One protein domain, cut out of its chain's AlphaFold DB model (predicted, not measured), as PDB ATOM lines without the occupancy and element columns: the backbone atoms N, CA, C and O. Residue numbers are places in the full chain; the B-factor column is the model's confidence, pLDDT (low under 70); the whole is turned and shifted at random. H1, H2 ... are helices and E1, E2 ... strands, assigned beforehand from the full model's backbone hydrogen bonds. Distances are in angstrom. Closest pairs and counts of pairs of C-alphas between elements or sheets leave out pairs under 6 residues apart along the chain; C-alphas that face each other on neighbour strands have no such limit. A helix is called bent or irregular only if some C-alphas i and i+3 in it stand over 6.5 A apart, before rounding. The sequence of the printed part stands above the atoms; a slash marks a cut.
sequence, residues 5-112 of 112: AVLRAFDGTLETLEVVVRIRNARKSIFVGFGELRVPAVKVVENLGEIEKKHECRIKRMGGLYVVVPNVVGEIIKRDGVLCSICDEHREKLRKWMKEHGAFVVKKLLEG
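AT A GLANCE: This is residues 5 to 112 of the 112 residues of an uncharacterized protein of Archaeoglobales archaeon (UniProt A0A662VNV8). What is the main shape? A strongly twisted, curled sheet of five strands wraps round H4b, the second arm of the long bent helix H4; H1, H2 and both arms of H4 make a second layer over one face of the sheet. The first arm, H4a, reaches past one end of the sheet, where H3 lies beside it in a helical hairpin. What makes it up? The printed part has 108 residues, with four named helices and five named strands in the order H1 E1 E2 E3 H2 E4 E5 H3 H4, class mixed; the sheet runs E1 E2 E3 E5 E4, antiparallel throughout. How large is it? It is compact, with a radius of gyration of the C-alphas of 13.4 A and spans of 39 by 27 by 24 A.

IN THESE COORDINATES: What comes first? H1, residues 5 to 11, begins at C-alpha 5 (27.321, 40.970, -37.779). E1, 17 to 23, is 18.6 A long, E2, 26 to 33, 22.6 A, and E3, 36 to 40, 13.4 A. What follows? H2 is residues 48 to 54, E4 57 to 62, E5 65 to 70 and H3 71 to 80. Where does H4 bend? By its hydrogen bonds residues 88 to 111 are one helix, but C-alphas 100 and 103 are 7.8 A apart. Its arms are H4a, 88 to 100, 18.1 A long, and H4b, 103 to 111, ending at C-alpha 111 (39.963, 59.108, -29.934).

HOW THE PARTS SIT: How are the strands joined? E1, E2 and E3 form a meander, each strand the antiparallel neighbour of the one before, with N 19 and O 30 at 2.8 A and N 31 and O 38 at 3.0 A. N 37 and O 68 of E3 and E5 are 2.9 A apart, and N 60 and O 67 of the hairpin E4 and E5 also 2.9 A. E3, H2 and E4 form a split strand-helix-strand unit, two strands running the same way with E5 between them, and a right-handed crossover. Where are the helices? The sheet curls round H4b, the closest C-alphas to E3 being Val 39 and Val 106, 6.8 A. H1 and H2 are on the same face, H1 at a height of 6.7 A and H2 at 5.0 A. Which helices meet? H1 touches H4a at a steep tilt of 55 degrees, closest at C-alphas 11 and 91, 4.9 A. H3, which only grazes the sheet with residues 71 to 74, touches residues 90 to 94 alone of H4a, closest at C-alphas 72 and 93, 7.0 A. In H1, H2, H3, H4a and H4b every O i to N i+4 pair is within hydrogen-bond range.

THE WHOLE: How far does it reach? The C-alphas farthest apart, of Asn 25 and Asp 80, are 42.8 A apart. Is it continuous? The printed part has no cut and no long link. Where is confidence low? Residue 112 alone is under 70.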
ATOM      1  N   ALA A   5      26.747  40.796 -36.438       96.75
ATOM      2  CA  ALA A   5      27.321  40.970 -37.779       96.75
ATOM      3  C   ALA A   5      28.825  41.312 -37.756       96.75
ATOM      4  O   ALA A   5      29.578  40.842 -38.601       96.75
ATOM      5  N   VAL A   6      29.276  42.079 -36.758       96.94
ATOM      6  CA  VAL A   6      30.694  42.425 -36.577       96.94
ATOM      7  C   VAL A   6      31.492  41.199 -36.148       96.94
ATOM      8  O   VAL A   6      32.593  40.983 -36.643       96.94
ATOM      9  N   LEU A   7      30.930  40.374 -35.259       97.50
ATOM     10  CA  LEU A   7      31.557  39.119 -34.841       97.50
ATOM     11  C   LEU A   7      31.693  38.144 -36.013       97.50
ATOM     12  O   LEU A   7      32.757  37.559 -36.178       97.50
ATOM     13  N   ARG A   8      30.652  38.030 -36.845       97.88
ATOM     14  CA  ARG A   8      30.651  37.178 -38.039       97.88
ATOM     15  C   ARG A   8      31.622  37.655 -39.121       97.88
ATOM     16  O   ARG A   8      32.285  36.850 -39.761       97.88
ATOM     17  N   ALA A   9      31.743  38.966 -39.327       98.06
ATOM     18  CA  ALA A   9      32.747  39.502 -40.250       98.06
ATOM     19  C   ALA A   9      34.167  39.226 -39.735       98.06
ATOM     20  O   ALA A   9      35.069  38.876 -40.494       98.06
ATOM     21  N   PHE A  10      34.363  39.350 -38.421       97.94
ATOM     22  CA  PHE A  10      35.664  39.156 -37.797       97.94
ATOM     23  C   PHE A  10      36.103  37.692 -37.720       97.94
ATOM     24  O   PHE A  10      37.295  37.427 -37.811       97.94
ATOM     25  N   ASP A  11      35.177  36.744 -37.570       97.62
ATOM     26  CA  ASP A  11      35.484  35.307 -37.572       97.62
ATOM     27  C   ASP A  11      35.515  34.680 -38.980       97.62
ATOM     28  O   ASP A  11      35.836  33.501 -39.127       97.62
ATOM     29  N   GLY A  12      35.230  35.482 -40.013       96.44
ATOM     30  CA  GLY A  12      35.274  35.082 -41.418       96.44
ATOM     31  C   GLY A  12      34.024  34.350 -41.915       96.44
ATOM     32  O   GLY A  12      34.037  33.831 -43.028       96.44
ATOM     33  N   THR A  13      32.948  34.287 -41.122       97.00
ATOM     34  CA  THR A  13      31.646  33.713 -41.534       97.00
ATOM     35  C   THR A  13      30.746  34.701 -42.278       97.00
ATOM     36  O   THR A  13      29.661  34.341 -42.749       97.00
ATOM     37  N   LEU A  14      31.167  35.958 -42.345       96.69
ATOM     38  CA  LEU A  14      30.630  37.008 -43.195       96.69
ATOM     39  C   LEU A  14      31.809  37.667 -43.918       96.69
ATOM     40  O   LEU A  14      32.926  37.694 -43.396       96.69
ATOM     41  N   GLU A  15      31.558  38.204 -45.110       95.25
ATOM     42  CA  GLU A  15      32.536  39.041 -45.805       95.25
ATOM     43  C   GLU A  15      32.922  40.276 -44.975       95.25
ATOM     44  O   GLU A  15      32.330  40.582 -43.934       95.25
ATOM     45  N   THR A  16      33.938  41.001 -45.449       96.44
ATOM     46  CA  THR A  16      34.387  42.234 -44.796       96.44
ATOM     47  C   THR A  16      33.220  43.204 -44.638       96.44
ATOM     48  O   THR A  16      32.513  43.513 -45.595       96.44
ATOM     49  N   LEU A  17      33.046  43.712 -43.422       97.69
ATOM     50  CA  LEU A  17      31.959  44.606 -43.056       97.69
ATOM     51  C   LEU A  17      32.499  46.010 -42.785       97.69
ATOM     52  O   LEU A  17      33.382  46.194 -41.943       97.69
ATOM     53  N   GLU A  18      31.931  47.010 -43.458       97.50
ATOM     54  CA  GLU A  18      32.093  48.407 -43.060       97.50
ATOM     55  C   GLU A  18      31.187  48.701 -41.858       97.50
ATOM     56  O   GLU A  18      29.976  48.481 -41.888       97.50
ATOM     57  N   VAL A  19      31.776  49.221 -40.784       95.31
ATOM     58  CA  VAL A  19      31.070  49.597 -39.563       95.31
ATOM     59  C   VAL A  19      31.250  51.089 -39.339       95.31
ATOM     60  O   VAL A  19      32.364  51.582 -39.165       95.31
ATOM     61  N   VAL A  20      30.138  51.819 -39.290       93.62
ATOM     62  CA  VAL A  20      30.152  53.241 -38.946       93.62
ATOM     63  C   VAL A  20      30.091  53.388 -37.431       93.62
ATOM     64  O   VAL A  20      29.088  53.066 -36.796       93.62
ATOM     65  N   VAL A  21      31.157  53.924 -36.847       90.25
ATOM     66  CA  VAL A  21      31.231  54.258 -35.426       90.25
ATOM     67  C   VAL A  21      31.127  55.766 -35.228       90.25
ATOM     68  O   VAL A  21      31.654  56.564 -36.006       90.25
ATOM     69  N   ARG A  22      30.417  56.178 -34.174       87.88
ATOM     70  CA  ARG A  22      30.253  57.590 -33.812       87.88
ATOM     71  C   ARG A  22      31.128  57.911 -32.606       87.88
ATOM     72  O   ARG A  22      30.903  57.369 -31.530       87.88
ATOM     73  N   ILE A  23      32.081  58.824 -32.774       84.19
ATOM     74  CA  ILE A  23      32.947  59.320 -31.694       84.19
ATOM     75  C   ILE A  23      32.929  60.843 -31.697       84.19
ATOM     76  O   ILE A  23      33.168  61.456 -32.733       84.19
ATOM     77  N   ARG A  24      32.635  61.454 -30.539       79.12
ATOM     78  CA  ARG A  24      32.618  62.920 -30.332       79.12
ATOM     79  C   ARG A  24      31.927  63.679 -31.483       79.12
ATOM     80  O   ARG A  24      32.463  64.639 -32.017       79.12
ATOM     81  N   ASN A  25      30.742  63.207 -31.885       80.12
ATOM     82  CA  ASN A  25      29.928  63.714 -33.004       80.12
ATOM     83  C   ASN A  25      30.463  63.523 -34.434       80.12
ATOM     84  O   ASN A  25      29.723  63.802 -35.374       80.12
ATOM     85  N   ALA A  26      31.648  62.949 -34.631       85.44
ATOM     86  CA  ALA A  26      32.107  62.518 -35.946       85.44
ATOM     87  C   ALA A  26      31.678  61.071 -36.231       85.44
ATOM     88  O   ALA A  26      31.778  60.194 -35.369       85.44
ATOM     89  N   ARG A  27      31.228  60.811 -37.463       90.12
ATOM     90  CA  ARG A  27      31.078  59.452 -37.998       90.12
ATOM     91  C   ARG A  27      32.408  59.022 -38.608       90.12
ATOM     92  O   ARG A  27      33.020  59.791 -39.348       90.12
ATOM     93  N   LYS A  28      32.864  57.823 -38.268       91.62
ATOM     94  CA  LYS A  28      34.081  57.214 -38.801       91.62
ATOM     95  C   LYS A  28      33.743  55.807 -39.267       91.62
ATOM     96  O   LYS A  28      33.121  55.058 -38.520       91.62
ATOM     97  N   SER A  29      34.152  55.469 -40.478       94.62
ATOM     98  CA  SER A  29      34.033  54.111 -40.998       94.62
ATOM     99  C   SER A  29      35.262  53.307 -40.609       94.62
ATOM    100  O   SER A  29      36.386  53.775 -40.787       94.62
ATOM    101  N   ILE A  30      35.049  52.113 -40.074       96.12
ATOM    102  CA  ILE A  30      36.085  51.097 -39.891       96.12
ATOM    103  C   ILE A  30      35.726  49.880 -40.736       96.12
ATOM    104  O   ILE A  30      34.547  49.624 -40.971       96.12
ATOM    105  N   PHE A  31      36.723  49.106 -41.143       97.81
ATOM    106  CA  PHE A  31      36.492  47.839 -41.831       97.81
ATOM    107  C   PHE A  31      36.875  46.692 -40.910       97.81
ATOM    108  O   PHE A  31      37.941  46.716 -40.290       97.81
ATOM    109  N   VAL A  32      35.991  45.708 -40.809       98.12
ATOM    110  CA  VAL A  32      36.169  44.510 -39.993       98.12
ATOM    111  C   VAL A  32      36.155  43.320 -40.929       98.12
ATOM    112  O   VAL A  32      35.174  43.113 -41.637       98.12
ATOM    113  N   GLY A  33      37.225  42.539 -40.935       96.75
ATOM    114  CA  GLY A  33      37.315  41.364 -41.788       96.75
ATOM    115  C   GLY A  33      38.275  40.355 -41.196       96.75
ATOM    116  O   GLY A  33      39.332  40.731 -40.720       96.75
ATOM    117  N   PHE A  34      37.866  39.096 -41.178       97.00
ATOM    118  CA  PHE A  34      38.615  37.907 -40.780       97.00
ATOM    119  C   PHE A  34      39.930  38.119 -39.991       97.00
ATOM    120  O   PHE A  34      41.030  38.047 -40.537       97.00
ATOM    121  N   GLY A  35      39.814  38.371 -38.683       97.44
ATOM    122  CA  GLY A  35      40.950  38.561 -37.773       97.44
ATOM    123  C   GLY A  35      41.672  39.909 -37.884       97.44
ATOM    124  O   GLY A  35      42.702  40.103 -37.246       97.44
ATOM    125  N   GLU A  36      41.142  40.858 -38.649       98.00
ATOM    126  CA  GLU A  36      41.743  42.162 -38.913       98.00
ATOM    127  C   GLU A  36      40.726  43.301 -38.732       98.00
ATOM    128  O   GLU A  36      39.550  43.206 -39.101       98.00
ATOM    129  N   LEU A  37      41.196  44.418 -38.170       98.25
ATOM    130  CA  LEU A  37      40.478  45.693 -38.165       98.25
ATOM    131  C   LEU A  37      41.289  46.734 -38.925       98.25
ATOM    132  O   LEU A  37      42.481  46.906 -38.670       98.25
ATOM    133  N   ARG A  38      40.627  47.498 -39.791       97.81
ATOM    134  CA  ARG A  38      41.206  48.678 -40.440       97.81
ATOM    135  C   ARG A  38      40.508  49.917 -39.918       97.81
ATOM    136  O   ARG A  38      39.322  50.130 -40.167       97.81
ATOM    137  N   VAL A  39      41.254  50.727 -39.181       96.75
ATOM    138  CA  VAL A  39      40.752  51.910 -38.482       96.75
ATOM    139  C   VAL A  39      41.407  53.158 -39.075       96.75
ATOM    140  O   VAL A  39      42.628  53.184 -39.201       96.75
ATOM    141  N   PRO A  40      40.659  54.216 -39.428       94.38
ATOM    142  CA  PRO A  40      41.242  55.467 -39.903       94.38
ATOM    143  C   PRO A  40      42.268  56.061 -38.931       94.38
ATOM    144  O   PRO A  40      41.950  56.343 -37.776       94.38
ATOM    145  N   ALA A  41      43.480  56.328 -39.419       92.12
ATOM    146  CA  ALA A  41      44.547  56.987 -38.670       92.12
ATOM    147  C   ALA A  41      44.390  58.516 -38.732       92.12
ATOM    148  O   ALA A  41      45.225  59.229 -39.285       92.12
ATOM    149  N   VAL A  42      43.279  59.016 -38.182       83.19
ATOM    150  CA  VAL A  42      42.926  60.451 -38.193       83.19
ATOM    151  C   VAL A  42      43.839  61.305 -37.316       83.19
ATOM    152  O   VAL A  42      43.930  62.512 -37.518       83.19
ATOM    153  N   LYS A  43      44.499  60.682 -36.340       82.19
ATOM    154  CA  LYS A  43      45.442  61.305 -35.417       82.19
ATOM    155  C   LYS A  43      46.610  60.369 -35.144       82.19
ATOM    156  O   LYS A  43      46.492  59.145 -35.272       82.19
ATOM    157  N   VAL A  44      47.733  60.959 -34.750       84.88
ATOM    158  CA  VAL A  44      48.865  60.208 -34.210       84.88
ATOM    159  C   VAL A  44      48.489  59.732 -32.812       84.88
ATOM    160  O   VAL A  44      48.056  60.529 -31.988       84.88
ATOM    161  N   VAL A  45      48.623  58.430 -32.575       89.50
ATOM    162  CA  VAL A  45      48.434  57.813 -31.259       89.50
ATOM    163  C   VAL A  45      49.824  57.519 -30.712       89.50
ATOM    164  O   VAL A  45      50.565  56.748 -31.316       89.50
ATOM    165  N   GLU A  46      50.206  58.155 -29.608       88.19
ATOM    166  CA  GLU A  46      51.577  58.067 -29.078       88.19
ATOM    167  C   GLU A  46      51.825  56.777 -28.280       88.19
ATOM    168  O   GLU A  46      52.946  56.281 -28.219       88.19
ATOM    169  N   ASN A  47      50.775  56.174 -27.722       91.75
ATOM    170  CA  ASN A  47      50.868  55.029 -26.816       91.75
ATOM    171  C   ASN A  47      50.487  53.682 -27.461       91.75
ATOM    172  O   ASN A  47      49.947  52.797 -26.793       91.75
ATOM    173  N   LEU A  48      50.773  53.496 -28.755       94.31
ATOM    174  CA  LEU A  48      50.428  52.261 -29.479       94.31
ATOM    175  C   LEU A  48      50.972  51.000 -28.797       94.31
ATOM    176  O   LEU A  48      50.221  50.048 -28.613       94.31
ATOM    177  N   GLY A  49      52.229  51.016 -28.342       95.88
ATOM    178  CA  GLY A  49      52.847  49.851 -27.697       95.88
ATOM    179  C   GLY A  49      52.181  49.438 -26.377       95.88
ATOM    180  O   GLY A  49      52.176  48.259 -26.025       95.88
ATOM    181  N   GLU A  50      51.581  50.379 -25.644       96.62
ATOM    182  CA  GLU A  50      50.794  50.057 -24.447       96.62
ATOM    183  C   GLU A  50      49.454  49.420 -24.819       96.62
ATOM    184  O   GLU A  50      49.028  48.458 -24.178       96.62
ATOM    185  N   ILE A  51      48.802  49.938 -25.866       96.75
ATOM    186  CA  ILE A  51      47.541  49.392 -26.380       96.75
ATOM    187  C   ILE A  51      47.765  47.960 -26.874       96.75
ATOM    188  O   ILE A  51      47.013  47.070 -26.485       96.75
ATOM    189  N   GLU A  52      48.815  47.731 -27.663       97.88
ATOM    190  CA  GLU A  52      49.202  46.411 -28.173       97.88
ATOM    191  C   GLU A  52      49.379  45.386 -27.049       97.88
ATOM    192  O   GLU A  52      48.770  44.317 -27.079       97.88
ATOM    193  N   LYS A  53      50.161  45.734 -26.016       97.50
ATOM    194  CA  LYS A  53      50.400  44.858 -24.859       97.50
ATOM    195  C   LYS A  53      49.120  44.581 -24.077       97.50
ATOM    196  O   LYS A  53      48.844  43.435 -23.743       97.50
ATOM    197  N   LYS A  54      48.339  45.622 -23.776       97.81
ATOM    198  CA  LYS A  54      47.135  45.512 -22.938       97.81
ATOM    199  C   LYS A  54      45.990  44.768 -23.624       97.81
ATOM    200  O   LYS A  54      45.165  44.160 -22.950       97.81
ATOM    201  N   HIS A  55      45.902  44.878 -24.945       98.00
ATOM    202  CA  HIS A  55      44.809  44.326 -25.738       98.00
ATOM    203  C   HIS A  55      45.252  43.170 -26.634       98.00
ATOM    204  O   HIS A  55      44.553  42.845 -27.590       98.00
ATOM    205  N   GLU A  56      46.411  42.576 -26.337       97.81
ATOM    206  CA  GLU A  56      46.927  41.365 -26.977       97.81
ATOM    207  C   GLU A  56      46.830  41.415 -28.507       97.81
ATOM    208  O   GLU A  56      46.316  40.505 -29.162       97.81
ATOM    209  N   CYS A  57      47.285  42.520 -29.093       98.56
ATOM    210  CA  CYS A  57      47.247  42.731 -30.534       98.56
ATOM    211  C   CYS A  57      48.493  43.442 -31.040       98.56
ATOM    212  O   CYS A  57      49.303  43.956 -30.274       98.56
ATOM    213  N   ARG A  58      48.624  43.468 -32.364       98.12
ATOM    214  CA  ARG A  58      49.605  44.261 -33.094       98.12
ATOM    215  C   ARG A  58      48.885  45.319 -33.904       98.12
ATOM    216  O   ARG A  58      47.872  45.030 -34.541       98.12
ATOM    217  N   ILE A  59      49.429  46.524 -33.904       97.81
ATOM    218  CA  ILE A  59      48.892  47.691 -34.582       97.81
ATOM    219  C   ILE A  59      49.973  48.225 -35.513       97.81
ATOM    220  O   ILE A  59      51.030  48.683 -35.088       97.81
ATOM    221  N   LYS A  60      49.703  48.197 -36.815       96.19
ATOM    222  CA  LYS A  60      50.591  48.768 -37.828       96.19
ATOM    223  C   LYS A  60      49.934  49.964 -38.479       96.19
ATOM    224  O   LYS A  60      48.781  49.896 -38.890       96.19
ATOM    225  N   ARG A  61      50.676  51.059 -38.631       94.00
ATOM    226  CA  ARG A  61      50.234  52.178 -39.461       94.00
ATOM    227  C   ARG A  61      50.579  51.888 -40.920       94.00
ATOM    228  O   ARG A  61      51.742  51.689 -41.250       94.00
ATOM    229  N   MET A  62      49.570  51.877 -41.783       92.94
ATOM    230  CA  MET A  62      49.705  51.692 -43.227       92.94
ATOM    231  C   MET A  62      48.995  52.847 -43.930       92.94
ATOM    232  O   MET A  62      47.769  52.875 -44.041       92.94
ATOM    233  N   GLY A  63      49.770  53.849 -44.352       89.50
ATOM    234  CA  GLY A  63      49.231  55.086 -44.916       89.50
ATOM    235  C   GLY A  63      48.270  55.791 -43.949       89.50
ATOM    236  O   GLY A  63      48.637  56.130 -42.820       89.50
ATOM    237  N   GLY A  64      47.032  56.005 -44.401       92.56
ATOM    238  CA  GLY A  64      45.959  56.646 -43.634       92.56
ATOM    239  C   GLY A  64      45.194  55.724 -42.677       92.56
ATOM    240  O   GLY A  64      44.150  56.131 -42.172       92.56
ATOM    241  N   LEU A  65      45.665  54.497 -42.435       95.56
ATOM    242  CA  LEU A  65      44.979  53.495 -41.618       95.56
ATOM    243  C   LEU A  65      45.896  52.921 -40.531       95.56
ATOM    244  O   LEU A  65      47.099  52.755 -40.727       95.56
ATOM    245  N   TYR A  66      45.299  52.559 -39.402       97.56
ATOM    246  CA  TYR A  66      45.823  51.575 -38.469       97.56
ATOM    247  C   TYR A  66      45.225  50.210 -38.812       97.56
ATOM    248  O   TYR A  66      44.005  50.059 -38.880       97.56
ATOM    249  N   VAL A  67      46.088  49.224 -39.020       97.88
ATOM    250  CA  VAL A  67      45.734  47.816 -39.190       97.88
ATOM    251  C   VAL A  67      45.977  47.116 -37.862       97.88
ATOM    252  O   VAL A  67      47.102  47.121 -37.363       97.88
ATOM    253  N   VAL A  68      44.922  46.550 -37.287       98.50
ATOM    254  CA  VAL A  68      44.946  45.849 -36.002       98.50
ATOM    255  C   VAL A  68      44.755  44.365 -36.251       98.50
ATOM    256  O   VAL A  68      43.751  43.966 -36.838       98.50
ATOM    257  N   VAL A  69      45.689  43.558 -35.759       98.38
ATOM    258  CA  VAL A  69      45.634  42.095 -35.832       98.38
ATOM    259  C   VAL A  69      45.841  41.530 -34.424       98.38
ATOM    260  O   VAL A  69      46.879  41.809 -33.818       98.38
ATOM    261  N   PRO A  70      44.896  40.758 -33.863       98.50
ATOM    262  CA  PRO A  70      45.069  40.088 -32.577       98.50
ATOM    263  C   PRO A  70      46.243  39.114 -32.590       98.50
ATOM    264  O   PRO A  70      46.482  38.434 -33.588       98.50
ATOM    265  N   ASN A  71      46.914  38.950 -31.453       98.38
ATOM    266  CA  ASN A  71      47.994  37.972 -31.314       98.38
ATOM    267  C   ASN A  71      47.504  36.540 -31.573       98.38
ATOM    268  O   ASN A  71      48.227  35.761 -32.195       98.38
ATOM    269  N   VAL A  72      46.250  36.231 -31.214       97.75
ATOM    270  CA  VAL A  72      45.647  34.909 -31.440       97.75
ATOM    271  C   VAL A  72      45.598  34.508 -32.919       97.75
ATOM    272  O   VAL A  72      45.699  33.327 -33.232       97.75
ATOM    273  N   VAL A  73      45.535  35.468 -33.854       97.81
ATOM    274  CA  VAL A  73      45.663  35.177 -35.296       97.81
ATOM    275  C   VAL A  73      47.047  34.606 -35.602       97.81
ATOM    276  O   VAL A  73      47.168  33.592 -36.285       97.81
ATOM    277  N   GLY A  74      48.098  35.235 -35.070       97.06
ATOM    278  CA  GLY A  74      49.472  34.766 -35.235       97.06
ATOM    279  C   GLY A  74      49.722  33.419 -34.558       97.06
ATOM    280  O   GLY A  74      50.446  32.591 -35.106       97.06
ATOM    281  N   GLU A  75      49.107  33.176 -33.400       97.44
ATOM    282  CA  GLU A  75      49.174  31.889 -32.697       97.44
ATOM    283  C   GLU A  75      48.538  30.759 -33.509       97.44
ATOM    284  O   GLU A  75      49.159  29.710 -33.670       97.44
ATOM    285  N   ILE A  76      47.346  30.994 -34.069       97.62
ATOM    286  CA  ILE A  76      46.657  30.038 -34.945       97.62
ATOM    287  C   ILE A  76      47.514  29.737 -36.175       97.62
ATOM    288  O   ILE A  76      47.806  28.579 -36.449       97.62
ATOM    289  N   ILE A  77      47.995  30.765 -36.882       97.12
ATOM    290  CA  ILE A  77      48.822  30.569 -38.085       97.12
ATOM    291  C   ILE A  77      50.115  29.818 -37.749       97.12
ATOM    292  O   ILE A  77      50.539  28.955 -38.510       97.12
ATOM    293  N   LYS A  78      50.743  30.107 -36.604       97.50
ATOM    294  CA  LYS A  78      51.956  29.405 -36.172       97.50
ATOM    295  C   LYS A  78      51.696  27.927 -35.858       97.50
ATOM    296  O   LYS A  78      52.577  27.109 -36.106       97.50
ATOM    297  N   ARG A  79      50.536  27.600 -35.282       97.31
ATOM    298  CA  ARG A  79      50.162  26.231 -34.898       97.31
ATOM    299  C   ARG A  79      49.672  25.410 -36.092       97.31
ATOM    300  O   ARG A  79      50.151  24.303 -36.300       97.31
ATOM    301  N   ASP A  80      48.748  25.973 -36.865       96.00
ATOM    302  CA  ASP A  80      47.942  25.247 -37.854       96.00
ATOM    303  C   ASP A  80      48.337  25.580 -39.301       96.00
ATOM    304  O   ASP A  80      47.804  25.008 -40.249       96.00
ATOM    305  N   GLY A  81      49.247  26.537 -39.496       96.81
ATOM    306  CA  GLY A  81      49.689  27.018 -40.807       96.81
ATOM    307  C   GLY A  81      48.696  27.950 -41.507       96.81
ATOM    308  O   GLY A  81      49.068  28.622 -42.469       96.81
ATOM    309  N   VAL A  82      47.444  28.029 -41.039       95.75
ATOM    310  CA  VAL A  82      46.374  28.786 -41.696       95.75
ATOM    311  C   VAL A  82      45.307  29.263 -40.708       95.75
ATOM    312  O   VAL A  82      44.947  28.560 -39.766       95.75
ATOM    313  N   LEU A  83      44.755  30.454 -40.954       95.56
ATOM    314  CA  LEU A  83      43.531  30.921 -40.304       95.56
ATOM    315  C   LEU A  83      42.318  30.435 -41.109       95.56
ATOM    316  O   LEU A  83      42.208  30.711 -42.301       95.56
ATOM    317  N   CYS A  84      41.403  29.718 -40.459       94.44
ATOM    318  CA  CYS A  84      40.305  29.011 -41.128       94.44
ATOM    319  C   CYS A  84      38.934  29.397 -40.555       94.44
ATOM    320  O   CYS A  84      38.708  29.224 -39.359       94.44
ATOM    321  N   SER A  85      38.024  29.891 -41.402       92.94
ATOM    322  CA  SER A  85      36.696  30.382 -40.999       92.94
ATOM    323  C   SER A  85      35.661  29.273 -40.796       92.94
ATOM    324  O   SER A  85      34.614  29.517 -40.204       92.94
ATOM    325  N   ILE A  86      35.944  28.043 -41.236       94.75
ATOM    326  CA  ILE A  86      35.106  26.862 -40.955       94.75
ATOM    327  C   ILE A  86      35.548  26.106 -39.692       94.75
ATOM    328  O   ILE A  86      34.897  25.147 -39.296       94.75
ATOM    329  N   CYS A  87      36.650  26.519 -39.055       97.19
ATOM    330  CA  CYS A  87      37.133  25.917 -37.816       97.19
ATOM    331  C   CYS A  87      36.507  26.613 -36.599       97.19
ATOM    332  O   CYS A  87      36.766  27.792 -36.347       97.19
ATOM    333  N   ASP A  88      35.714  25.876 -35.822       97.50
ATOM    334  CA  ASP A  88      35.013  26.403 -34.643       97.50
ATOM    335  C   ASP A  88      35.960  26.988 -33.596       97.50
ATOM    336  O   ASP A  88      35.704  28.078 -33.087       97.50
ATOM    337  N   GLU A  89      37.094  26.330 -33.346       97.75
ATOM    338  CA  GLU A  89      38.088  26.803 -32.380       97.75
ATOM    339  C   GLU A  89      38.669  28.168 -32.787       97.75
ATOM    340  O   GLU A  89      38.807  29.072 -31.959       97.75
ATOM    341  N   HIS A  90      38.987  28.348 -34.074       97.88
ATOM    342  CA  HIS A  90      39.506  29.617 -34.585       97.88
ATOM    343  C   HIS A  90      38.466  30.722 -34.437       97.88
ATOM    344  O   HIS A  90      38.775  31.808 -33.940       97.88
ATOM    345  N   ARG A  91      37.219  30.432 -34.828       98.06
ATOM    346  CA  ARG A  91      36.117  31.385 -34.708       98.06
ATOM    347  C   ARG A  91      35.883  31.787 -33.261       98.06
ATOM    348  O   ARG A  91      35.775  32.976 -32.972       98.06
ATOM    349  N   GLU A  92      35.835  30.828 -32.343       98.12
ATOM    350  CA  GLU A  92      35.615  31.096 -30.924       98.12
ATOM    351  C   GLU A  92      36.705  32.009 -30.352       98.12
ATOM    352  O   GLU A  92      36.393  33.029 -29.733       98.12
ATOM    353  N   LYS A  93      37.974  31.710 -30.648       98.12
ATOM    354  CA  LYS A  93      39.126  32.531 -30.254       98.12
ATOM    355  C   LYS A  93      39.042  33.964 -30.785       98.12
ATOM    356  O   LYS A  93      39.211  34.917 -30.022       98.12
ATOM    357  N   LEU A  94      38.722  34.135 -32.070       98.12
ATOM    358  CA  LEU A  94      38.557  35.457 -32.686       98.12
ATOM    359  C   LEU A  94      37.397  36.237 -32.061       98.12
ATOM    360  O   LEU A  94      37.542  37.410 -31.705       98.12
ATOM    361  N   ARG A  95      36.240  35.589 -31.889       98.19
ATOM    362  CA  ARG A  95      35.053  36.215 -31.294       98.19
ATOM    363  C   ARG A  95      35.296  36.608 -29.846       98.19
ATOM    364  O   ARG A  95      34.838  37.677 -29.445       98.19
ATOM    365  N   LYS A  96      36.002  35.777 -29.076       98.25
ATOM    366  CA  LYS A  96      36.393  36.084 -27.700       98.25
ATOM    367  C   LYS A  96      37.228  37.362 -27.658       98.25
ATOM    368  O   LYS A  96      36.810  38.330 -27.024       98.25
ATOM    369  N   TRP A  97      38.309  37.421 -28.437       98.31
ATOM    370  CA  TRP A  97      39.163  38.608 -28.485       98.31
ATOM    371  C   TRP A  97      38.390  39.869 -28.911       98.31
ATOM    372  O   TRP A  97      38.516  40.924 -28.291       98.31
ATOM    373  N   MET A  98      37.531  39.776 -29.932       97.75
ATOM    374  CA  MET A  98      36.735  40.921 -30.398       97.75
ATOM    375  C   MET A  98      35.776  41.444 -29.318       97.75
ATOM    376  O   MET A  98      35.617  42.658 -29.170       97.75
ATOM    377  N   LYS A  99      35.145  40.545 -28.552       97.25
ATOM    378  CA  LYS A  99      34.247  40.909 -27.444       97.25
ATOM    379  C   LYS A  99      34.999  41.573 -26.290       97.25
ATOM    380  O   LYS A  99      34.478  42.528 -25.716       97.25
ATOM    381  N   GLU A 100      36.187  41.074 -25.962       97.25
ATOM    382  CA  GLU A 100      36.974  41.513 -24.804       97.25
ATOM    383  C   GLU A 100      37.791  42.783 -25.096       97.25
ATOM    384  O   GLU A 100      37.840  43.697 -24.271       97.25
ATOM    385  N   HIS A 101      38.376  42.893 -26.291       97.50
ATOM    386  CA  HIS A 101      39.358  43.932 -26.615       97.50
ATOM    387  C   HIS A 101      38.976  44.809 -27.811       97.50
ATOM    388  O   HIS A 101      39.246  46.013 -27.785       97.50
ATOM    389  N   GLY A 102      38.329  44.252 -28.841       95.31
ATOM    390  CA  GLY A 102      38.175  44.904 -30.150       95.31
ATOM    391  C   GLY A 102      37.561  46.309 -30.096       95.31
ATOM    392  O   GLY A 102      38.129  47.265 -30.627       95.31
ATOM    393  N   ALA A 103      36.445  46.473 -29.379       92.25
ATOM    394  CA  ALA A 103      35.783  47.775 -29.244       92.25
ATOM    395  C   ALA A 103      36.650  48.826 -28.521       92.25
ATOM    396  O   ALA A 103      36.617  50.009 -28.869       92.25
ATOM    397  N   PHE A 104      37.441  48.406 -27.528       94.06
ATOM    398  CA  PHE A 104      38.322  49.304 -26.780       94.06
ATOM    399  C   PHE A 104      39.492  49.788 -27.632       94.06
ATOM    400  O   PHE A 104      39.797  50.981 -27.608       94.06
ATOM    401  N   VAL A 105      40.098  48.893 -28.418       95.75
ATOM    402  CA  VAL A 105      41.186  49.252 -29.338       95.75
ATOM    403  C   VAL A 105      40.692  50.256 -30.377       95.75
ATOM    404  O   VAL A 105      41.292  51.318 -30.528       95.75
ATOM    405  N   VAL A 106      39.548  49.988 -31.021       94.38
ATOM    406  CA  VAL A 106      38.932  50.917 -31.986       94.38
ATOM    407  C   VAL A 106      38.699  52.290 -31.358       94.38
ATOM    408  O   VAL A 106      39.065  53.307 -31.946       94.38
ATOM    409  N   LYS A 107      38.122  52.331 -30.150       92.00
ATOM    410  CA  LYS A 107      37.877  53.589 -29.439       92.00
ATOM    411  C   LYS A 107      39.177  54.359 -29.206       92.00
ATOM    412  O   LYS A 107      39.231  55.541 -29.529       92.00
ATOM    413  N   LYS A 108      40.220  53.704 -28.689       92.56
ATOM    414  CA  LYS A 108      41.518  54.343 -28.417       92.56
ATOM    415  C   LYS A 108      42.163  54.905 -29.681       92.56
ATOM    416  O   LYS A 108      42.618  56.043 -29.664       92.56
ATOM    417  N   LEU A 109      42.132  54.148 -30.775       93.44
ATOM    418  CA  LEU A 109      42.719  54.569 -32.048       93.44
ATOM    419  C   LEU A 109      41.989  55.749 -32.697       93.44
ATOM    420  O   LEU A 109      42.616  56.583 -33.343       93.44
ATOM    421  N   LEU A 110      40.669  55.827 -32.533       91.19
ATOM    422  CA  LEU A 110      39.867  56.915 -33.086       91.19
ATOM    423  C   LEU A 110      39.813  58.152 -32.185       91.19
ATOM    424  O   LEU A 110      39.599  59.257 -32.687       91.19
ATOM    425  N   GLU A 111      39.958  57.984 -30.869       87.56
ATOM    426  CA  GLU A 111      39.963  59.108 -29.934       87.56
ATOM    427  C   GLU A 111      41.278  59.880 -29.961       87.56
ATOM    428  O   GLU A 111      41.179  61.108 -29.868       87.56
ATOM    429  N   GLY A 112      42.413  59.183 -30.172       66.44
ATOM    430  CA  GLY A 112      43.757  59.745 -30.377       66.44
ATOM    431  C   GLY A 112      44.082  60.907 -29.456       66.44
ATOM    432  O   GLY A 112      43.700  62.055 -29.803       66.44
TER     433      GLY A 112